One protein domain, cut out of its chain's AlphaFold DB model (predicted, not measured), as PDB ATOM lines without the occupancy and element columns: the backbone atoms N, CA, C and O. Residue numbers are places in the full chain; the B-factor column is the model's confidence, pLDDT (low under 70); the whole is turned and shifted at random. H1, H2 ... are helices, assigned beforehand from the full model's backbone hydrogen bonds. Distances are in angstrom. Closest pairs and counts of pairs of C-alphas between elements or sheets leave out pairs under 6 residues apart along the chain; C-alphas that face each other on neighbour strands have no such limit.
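This is residues 798 to 848 of the 1243 residues of the protein "Tctex1 domain-containing 2" of Micractinium conductrix (UniProt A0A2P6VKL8). Three helices make a small cluster: H2 and H3 form a narrow V, closed by the tight link between them, and H1 packs over the V on one side, touching both of its limbs. The centres of the three helices make a triangle, and the link from H1 to H2 loops round at the open end of the V. The printed part has 51 residues with three named helices, in the order H1, H2, H3 along the chain, and no named strand; the class is all helix. The whole is compact, with a radius of gyration of the C-alphas of 10.8 A, and its C-alphas span 29 by 25 by 15 A.

Begin with the longest helix, H3, residues 832 to 847. Find C-alpha 832 at (-18.871, 26.756, 264.575); from there the helix runs 22.3 A to C-alpha 847 at (-25.570, 9.388, 252.288). Next look at the first printed residue, Glu 798, whose C-alpha is at (-24.144, 29.819, 253.782): here H1 begins, residues 798 to 808, 15.2 A from first to last C-alpha. H2 is residues 819 to 828, 14.2 A from C-alpha 819 to C-alpha 828.

Start from H3 and look at its residues 839 to 846, with which alone it touches H1. The closest C-alphas of the two helices are those of Met 800 and Tyr 839, 7.3 A apart. H1 and H3 run the same way at a shallow tilt of 34 degrees, only just short of steep. From H1 go on to H2, which it touches; their closest C-alphas, of Val 805 and Ile 819, are 6.9 A apart. These two run opposite ways at 37 degrees, only just a steep tilt, and form a helical hairpin. H2 and H3 are close but not clearly touching, and their closest C-alphas, of Phe 826 and Arg 835, are 7.1 A apart. They run opposite ways at a shallow tilt of 34 degrees, only just short of steep. In the backbones of H1, H2 and H3, every O i to N i+4 pair is within hydrogen-bond range.

The two C-alphas farthest apart are those of Pro 812 and Asp 831, at 29.2 A. The printed part has no cut. The link from H1 to H2, 10 residues, is short, and the link from H2 to H3, 3 residues, is tight. Look in the B-factor column for the model's confidence: the mean pLDDT of the printed part is 73.2, and 18 residues are under 70, namely 812 to 817, 820 to 821, 824 to 825 and 827 to 834.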
ATOM      1  N   GLU A 798     -23.054  29.717 254.765       80.81
ATOM      2  CA  GLU A 798     -24.144  29.819 253.782       80.81
ATOM      3  C   GLU A 798     -24.217  28.587 252.870       80.81
ATOM      4  O   GLU A 798     -25.312  28.121 252.576       80.81
ATOM      5  N   GLY A 799     -23.073  27.995 252.499       86.44
ATOM      6  CA  GLY A 799     -23.048  26.716 251.785       86.44
ATOM      7  C   GLY A 799     -23.640  25.580 252.623       86.44
ATOM      8  O   GLY A 799     -24.485  24.840 252.134       86.44
ATOM      9  N   MET A 800     -23.275  25.495 253.909       88.12
ATOM     10  CA  MET A 800     -23.835  24.493 254.825       88.12
ATOM     11  C   MET A 800     -25.345  24.680 255.033       88.12
ATOM     12  O   MET A 800     -26.057  23.687 255.134       88.12
ATOM     13  N   LYS A 801     -25.860  25.920 255.060       86.00
ATOM     14  CA  LYS A 801     -27.315  26.167 255.049       86.00
ATOM     15  C   LYS A 801     -27.953  25.683 253.749       86.00
ATOM     16  O   LYS A 801     -28.976  25.015 253.811       86.00
ATOM     17  N   ALA A 802     -27.377  26.035 252.599       85.12
ATOM     18  CA  ALA A 802     -27.931  25.697 251.291       85.12
ATOM     19  C   ALA A 802     -28.008  24.176 251.091       85.12
ATOM     20  O   ALA A 802     -29.093  23.665 250.826       85.12
ATOM     21  N   GLU A 803     -26.905  23.451 251.327       91.06
ATOM     22  CA  GLU A 803     -26.890  21.985 251.258       91.06
ATOM     23  C   GLU A 803     -27.871  21.359 252.266       91.06
ATOM     24  O   GLU A 803     -28.593  20.436 251.904       91.06
ATOM     25  N   LEU A 804     -27.975  21.871 253.502       85.12
ATOM     26  CA  LEU A 804     -28.887  21.316 254.516       85.12
ATOM     27  C   LEU A 804     -30.373  21.579 254.203       85.12
ATOM     28  O   LEU A 804     -31.211  20.716 254.455       85.12
ATOM     29  N   VAL A 805     -30.716  22.740 253.635       88.31
ATOM     30  CA  VAL A 805     -32.085  23.051 253.183       88.31
ATOM     31  C   VAL A 805     -32.451  22.217 251.953       88.31
ATOM     32  O   VAL A 805     -33.546  21.656 251.913       88.31
ATOM     33  N   GLU A 806     -31.538  22.082 250.986       86.31
ATOM     34  CA  GLU A 806     -31.707  21.226 249.803       86.31
ATOM     35  C   GLU A 806     -31.863  19.746 250.188       86.31
ATOM     36  O   GLU A 806     -32.676  19.037 249.595       86.31
ATOM     37  N   LEU A 807     -31.138  19.294 251.217       86.25
ATOM     38  CA  LEU A 807     -31.256  17.958 251.795       86.25
ATOM     39  C   LEU A 807     -32.636  17.735 252.429       86.25
ATOM     40  O   LEU A 807     -33.358  16.823 252.033       86.25
ATOM     41  N   LEU A 808     -33.024  18.588 253.384       83.00
ATOM     42  CA  LEU A 808     -34.281  18.450 254.130       83.00
ATOM     43  C   LEU A 808     -35.519  18.628 253.241       83.00
ATOM     44  O   LEU A 808     -36.551  18.027 253.514       83.00
ATOM     45  N   SER A 809     -35.405  19.393 252.151       80.44
ATOM     46  CA  SER A 809     -36.466  19.548 251.143       80.44
ATOM     47  C   SER A 809     -36.591  18.357 250.180       80.44
ATOM     48  O   SER A 809     -37.502  18.343 249.353       80.44
ATOM     49  N   ARG A 810     -35.685  17.369 250.245       78.06
ATOM     50  CA  ARG A 810     -35.741  16.123 249.454       78.06
ATOM     51  C   ARG A 810     -36.162  14.893 250.257       78.06
ATOM     52  O   ARG A 810     -36.516  13.891 249.640       78.06
ATOM     53  N   THR A 811     -36.143  14.948 251.587       78.62
ATOM     54  CA  THR A 811     -36.638  13.860 252.442       78.62
ATOM     55  C   THR A 811     -38.172  13.921 252.500       78.62
ATOM     56  O   THR A 811     -38.702  14.907 253.014       78.62
ATOM     57  N   PRO A 812     -38.907  12.919 251.973       61.91
ATOM     58  CA  PRO A 812     -40.351  13.044 251.744       61.91
ATOM     59  C   PRO A 812     -41.167  13.240 253.032       61.91
ATOM     60  O   PRO A 812     -42.137  13.997 253.035       61.91
ATOM     61  N   ASP A 813     -40.737  12.638 254.138       60.59
ATOM     62  CA  ASP A 813     -41.484  12.609 255.404       60.59
ATOM     63  C   ASP A 813     -41.297  13.877 256.262       60.59
ATOM     64  O   ASP A 813     -41.945  14.061 257.289       60.59
ATOM     65  N   VAL A 814     -40.462  14.826 255.813       61.59
ATOM     66  CA  VAL A 814     -40.216  16.112 256.499       61.59
ATOM     67  C   VAL A 814     -41.337  17.139 256.230       61.59
ATOM     68  O   VAL A 814     -41.331  18.226 256.806       61.59
ATOM     69  N   ALA A 815     -42.349  16.791 255.424       51.09
ATOM     70  CA  ALA A 815     -43.385  17.679 254.873       51.09
ATOM     71  C   ALA A 815     -44.243  18.493 255.876       51.09
ATOM     72  O   ALA A 815     -44.958  19.400 255.454       51.09
ATOM     73  N   GLY A 816     -44.180  18.207 257.183       56.66
ATOM     74  CA  GLY A 816     -44.809  19.007 258.249       56.66
ATOM     75  C   GLY A 816     -43.861  19.923 259.044       56.66
ATOM     76  O   GLY A 816     -44.311  20.636 259.938       56.66
ATOM     77  N   THR A 817     -42.554  19.902 258.768       63.25
ATOM     78  CA  THR A 817     -41.533  20.571 259.594       63.25
ATOM     79  C   THR A 817     -41.185  21.960 259.064       63.25
ATOM     80  O   THR A 817     -40.858  22.125 257.892       63.25
ATOM     81  N   ASP A 818     -41.140  22.964 259.944       79.31
ATOM     82  CA  ASP A 818     -40.590  24.281 259.607       79.31
ATOM     83  C   ASP A 818     -39.055  24.213 259.445       79.31
ATOM     84  O   ASP A 818     -38.277  24.359 260.397       79.31
ATOM     85  N   ILE A 819     -38.624  23.989 258.199       77.19
ATOM     86  CA  ILE A 819     -37.216  23.947 257.779       77.19
ATOM     87  C   ILE A 819     -36.507  25.281 258.084       77.19
ATOM     88  O   ILE A 819     -35.318  25.277 258.425       77.19
ATOM     89  N   ALA A 820     -37.209  26.420 258.035       65.75
ATOM     90  CA  ALA A 820     -36.628  27.721 258.356       65.75
ATOM     91  C   ALA A 820     -36.358  27.852 259.864       65.75
ATOM     92  O   ALA A 820     -35.253  28.239 260.248       65.75
ATOM     93  N   ALA A 821     -37.294  27.448 260.729       67.06
ATOM     94  CA  ALA A 821     -37.084  27.427 262.180       67.06
ATOM     95  C   ALA A 821     -36.033  26.395 262.622       67.06
ATOM     96  O   ALA A 821     -35.272  26.666 263.557       67.06
ATOM     97  N   PHE A 822     -35.944  25.232 261.963       77.88
ATOM     98  CA  PHE A 822     -34.868  24.264 262.206       77.88
ATOM     99  C   PHE A 822     -33.499  24.861 261.843       77.88
ATOM    100  O   PHE A 822     -32.588  24.894 262.676       77.88
ATOM    101  N   THR A 823     -33.381  25.431 260.641       74.31
ATOM    102  CA  THR A 823     -32.146  26.065 260.154       74.31
ATOM    103  C   THR A 823     -31.757  27.271 261.019       74.31
ATOM    104  O   THR A 823     -30.590  27.426 261.379       74.31
ATOM    105  N   ALA A 824     -32.721  28.085 261.463       64.88
ATOM    106  CA  ALA A 824     -32.487  29.189 262.395       64.88
ATOM    107  C   ALA A 824     -31.953  28.704 263.757       64.88
ATOM    108  O   ALA A 824     -30.981  29.263 264.269       64.88
ATOM    109  N   LYS A 825     -32.519  27.628 264.327       69.69
ATOM    110  CA  LYS A 825     -32.020  27.019 265.575       69.69
ATOM    111  C   LYS A 825     -30.590  26.483 265.418       69.69
ATOM    112  O   LYS A 825     -29.769  26.717 266.305       69.69
ATOM    113  N   PHE A 826     -30.275  25.849 264.285       74.19
ATOM    114  CA  PHE A 826     -28.924  25.380 263.940       74.19
ATOM    115  C   PHE A 826     -27.900  26.531 263.828       74.19
ATOM    116  O   PHE A 826     -26.752  26.394 264.250       74.19
ATOM    117  N   ILE A 827     -28.318  27.700 263.328       67.25
ATOM    118  CA  ILE A 827     -27.475  28.905 263.242       67.25
ATOM    119  C   ILE A 827     -27.244  29.547 264.622       67.25
ATOM    120  O   ILE A 827     -26.125  29.982 264.908       67.25
ATOM    121  N   PHE A 828     -28.277  29.634 265.466       46.44
ATOM    122  CA  PHE A 828     -28.238  30.436 266.698       46.44
ATOM    123  C   PHE A 828     -27.724  29.715 267.954       46.44
ATOM    124  O   PHE A 828     -27.330  30.400 268.896       46.44
ATOM    125  N   ARG A 829     -27.726  28.373 268.019       45.59
ATOM    126  CA  ARG A 829     -27.450  27.636 269.276       45.59
ATOM    127  C   ARG A 829     -26.143  26.837 269.354       45.59
ATOM    128  O   ARG A 829     -25.870  26.293 270.420       45.59
ATOM    129  N   SER A 830     -25.335  26.777 268.296       49.47
ATOM    130  CA  SER A 830     -24.138  25.914 268.254       49.47
ATOM    131  C   SER A 830     -22.842  26.667 267.949       49.47
ATOM    132  O   SER A 830     -22.830  27.611 267.150       49.47
ATOM    133  N   ASP A 831     -21.730  26.211 268.531       64.81
ATOM    134  CA  ASP A 831     -20.374  26.658 268.173       64.81
ATOM    135  C   ASP A 831     -20.062  26.313 266.693       64.81
ATOM    136  O   ASP A 831     -20.579  25.313 266.185       64.81
ATOM    137  N   PRO A 832     -19.237  27.087 265.957       66.94
ATOM    138  CA  PRO A 832     -18.871  26.756 264.575       66.94
ATOM    139  C   PRO A 832     -18.293  25.342 264.384       66.94
ATOM    140  O   PRO A 832     -18.502  24.732 263.334       66.94
ATOM    141  N   SER A 833     -17.602  24.795 265.390       62.09
ATOM    142  CA  SER A 833     -17.101  23.416 265.372       62.09
ATOM    143  C   SER A 833     -18.214  22.381 265.574       62.09
ATOM    144  O   SER A 833     -18.251  21.388 264.851       62.09
ATOM    145  N   GLU A 834     -19.169  22.640 266.472       69.44
ATOM    146  CA  GLU A 834     -20.355  21.796 266.669       69.44
ATOM    147  C   GLU A 834     -21.246  21.786 265.424       69.44
ATOM    148  O   GLU A 834     -21.669  20.716 264.994       69.44
ATOM    149  N   ARG A 835     -21.464  22.944 264.778       79.81
ATOM    150  CA  ARG A 835     -22.188  23.028 263.495       79.81
ATOM    151  C   ARG A 835     -21.554  22.130 262.443       79.81
ATOM    152  O   ARG A 835     -22.267  21.371 261.799       79.81
ATOM    153  N   ARG A 836     -20.223  22.181 262.289       74.56
ATOM    154  CA  ARG A 836     -19.515  21.385 261.275       74.56
ATOM    155  C   ARG A 836     -19.564  19.884 261.583       74.56
ATOM    156  O   ARG A 836     -19.697  19.099 260.647       74.56
ATOM    157  N   VAL A 837     -19.532  19.480 262.858       70.94
ATOM    158  CA  VAL A 837     -19.753  18.077 263.264       70.94
ATOM    159  C   VAL A 837     -21.187  17.641 262.959       70.94
ATOM    160  O   VAL A 837     -21.365  16.696 262.199       70.94
ATOM    161  N   THR A 838     -22.200  18.352 263.463       76.38
ATOM    162  CA  THR A 838     -23.620  18.013 263.257       76.38
ATOM    163  C   THR A 838     -23.997  17.991 261.774       76.38
ATOM    164  O   THR A 838     -24.677  17.067 261.340       76.38
ATOM    165  N   TYR A 839     -23.497  18.943 260.979       85.62
ATOM    166  CA  TYR A 839     -23.614  18.935 259.519       85.62
ATOM    167  C   TYR A 839     -23.017  17.658 258.918       85.62
ATOM    168  O   TYR A 839     -23.729  16.895 258.275       85.62
ATOM    169  N   THR A 840     -21.742  17.361 259.196       78.69
ATOM    170  CA  THR A 840     -21.064  16.162 258.664       78.69
ATOM    171  C   THR A 840     -21.788  14.869 259.064       78.69
ATOM    172  O   THR A 840     -21.881  13.940 258.265       78.69
ATOM    173  N   THR A 841     -22.347  14.811 260.276       74.12
ATOM    174  CA  THR A 841     -23.151  13.683 260.760       74.12
ATOM    175  C   THR A 841     -24.485  13.553 260.015       74.12
ATOM    176  O   THR A 841     -24.813  12.452 259.584       74.12
ATOM    177  N   LEU A 842     -25.228  14.645 259.802       78.00
ATOM    178  CA  LEU A 842     -26.495  14.625 259.053       78.00
ATOM    179  C   LEU A 842     -26.285  14.265 257.574       78.00
ATOM    180  O   LEU A 842     -26.981  13.392 257.059       78.00
ATOM    181  N   MET A 843     -25.277  14.853 256.920       86.06
ATOM    182  CA  MET A 843     -24.904  14.487 255.546       86.06
ATOM    183  C   MET A 843     -24.449  13.018 255.462       86.06
ATOM    184  O   MET A 843     -24.747  12.333 254.486       86.06
ATOM    185  N   GLY A 844     -23.785  12.504 256.506       77.56
ATOM    186  CA  GLY A 844     -23.397  11.096 256.624       77.56
ATOM    187  C   GLY A 844     -24.586  10.135 256.719       77.56
ATOM    188  O   GLY A 844     -24.613   9.142 255.995       77.56
ATOM    189  N   TYR A 845     -25.587  10.436 257.553       73.81
ATOM    190  CA  TYR A 845     -26.814   9.629 257.643       73.81
ATOM    191  C   TYR A 845     -27.659   9.703 256.364       73.81
ATOM    192  O   TYR A 845     -28.207   8.684 255.940       73.81
ATOM    193  N   ALA A 846     -27.709  10.859 255.696       75.31
ATOM    194  CA  ALA A 846     -28.369  10.987 254.398       75.31
ATOM    195  C   ALA A 846     -27.683  10.161 253.301       75.31
ATOM    196  O   ALA A 846     -28.352   9.435 252.572       75.31
ATOM    197  N   ALA A 847     -26.348  10.204 253.223       70.38
ATOM    198  CA  ALA A 847     -25.570   9.388 252.288       70.38
ATOM    199  C   ALA A 847     -25.707   7.870 252.539       70.38
ATOM    200  O   ALA A 847     -25.392   7.070 251.661       70.38
ATOM    201  N   GLN A 848     -26.186   7.474 253.724       70.88
ATOM    202  CA  GLN A 848     -26.495   6.089 254.093       70.88
ATOM    203  C   GLN A 848     -27.985   5.732 253.936       70.88
ATOM    204  O   GLN A 848     -28.343   4.573 254.131       70.88
TER     205      GLN A 848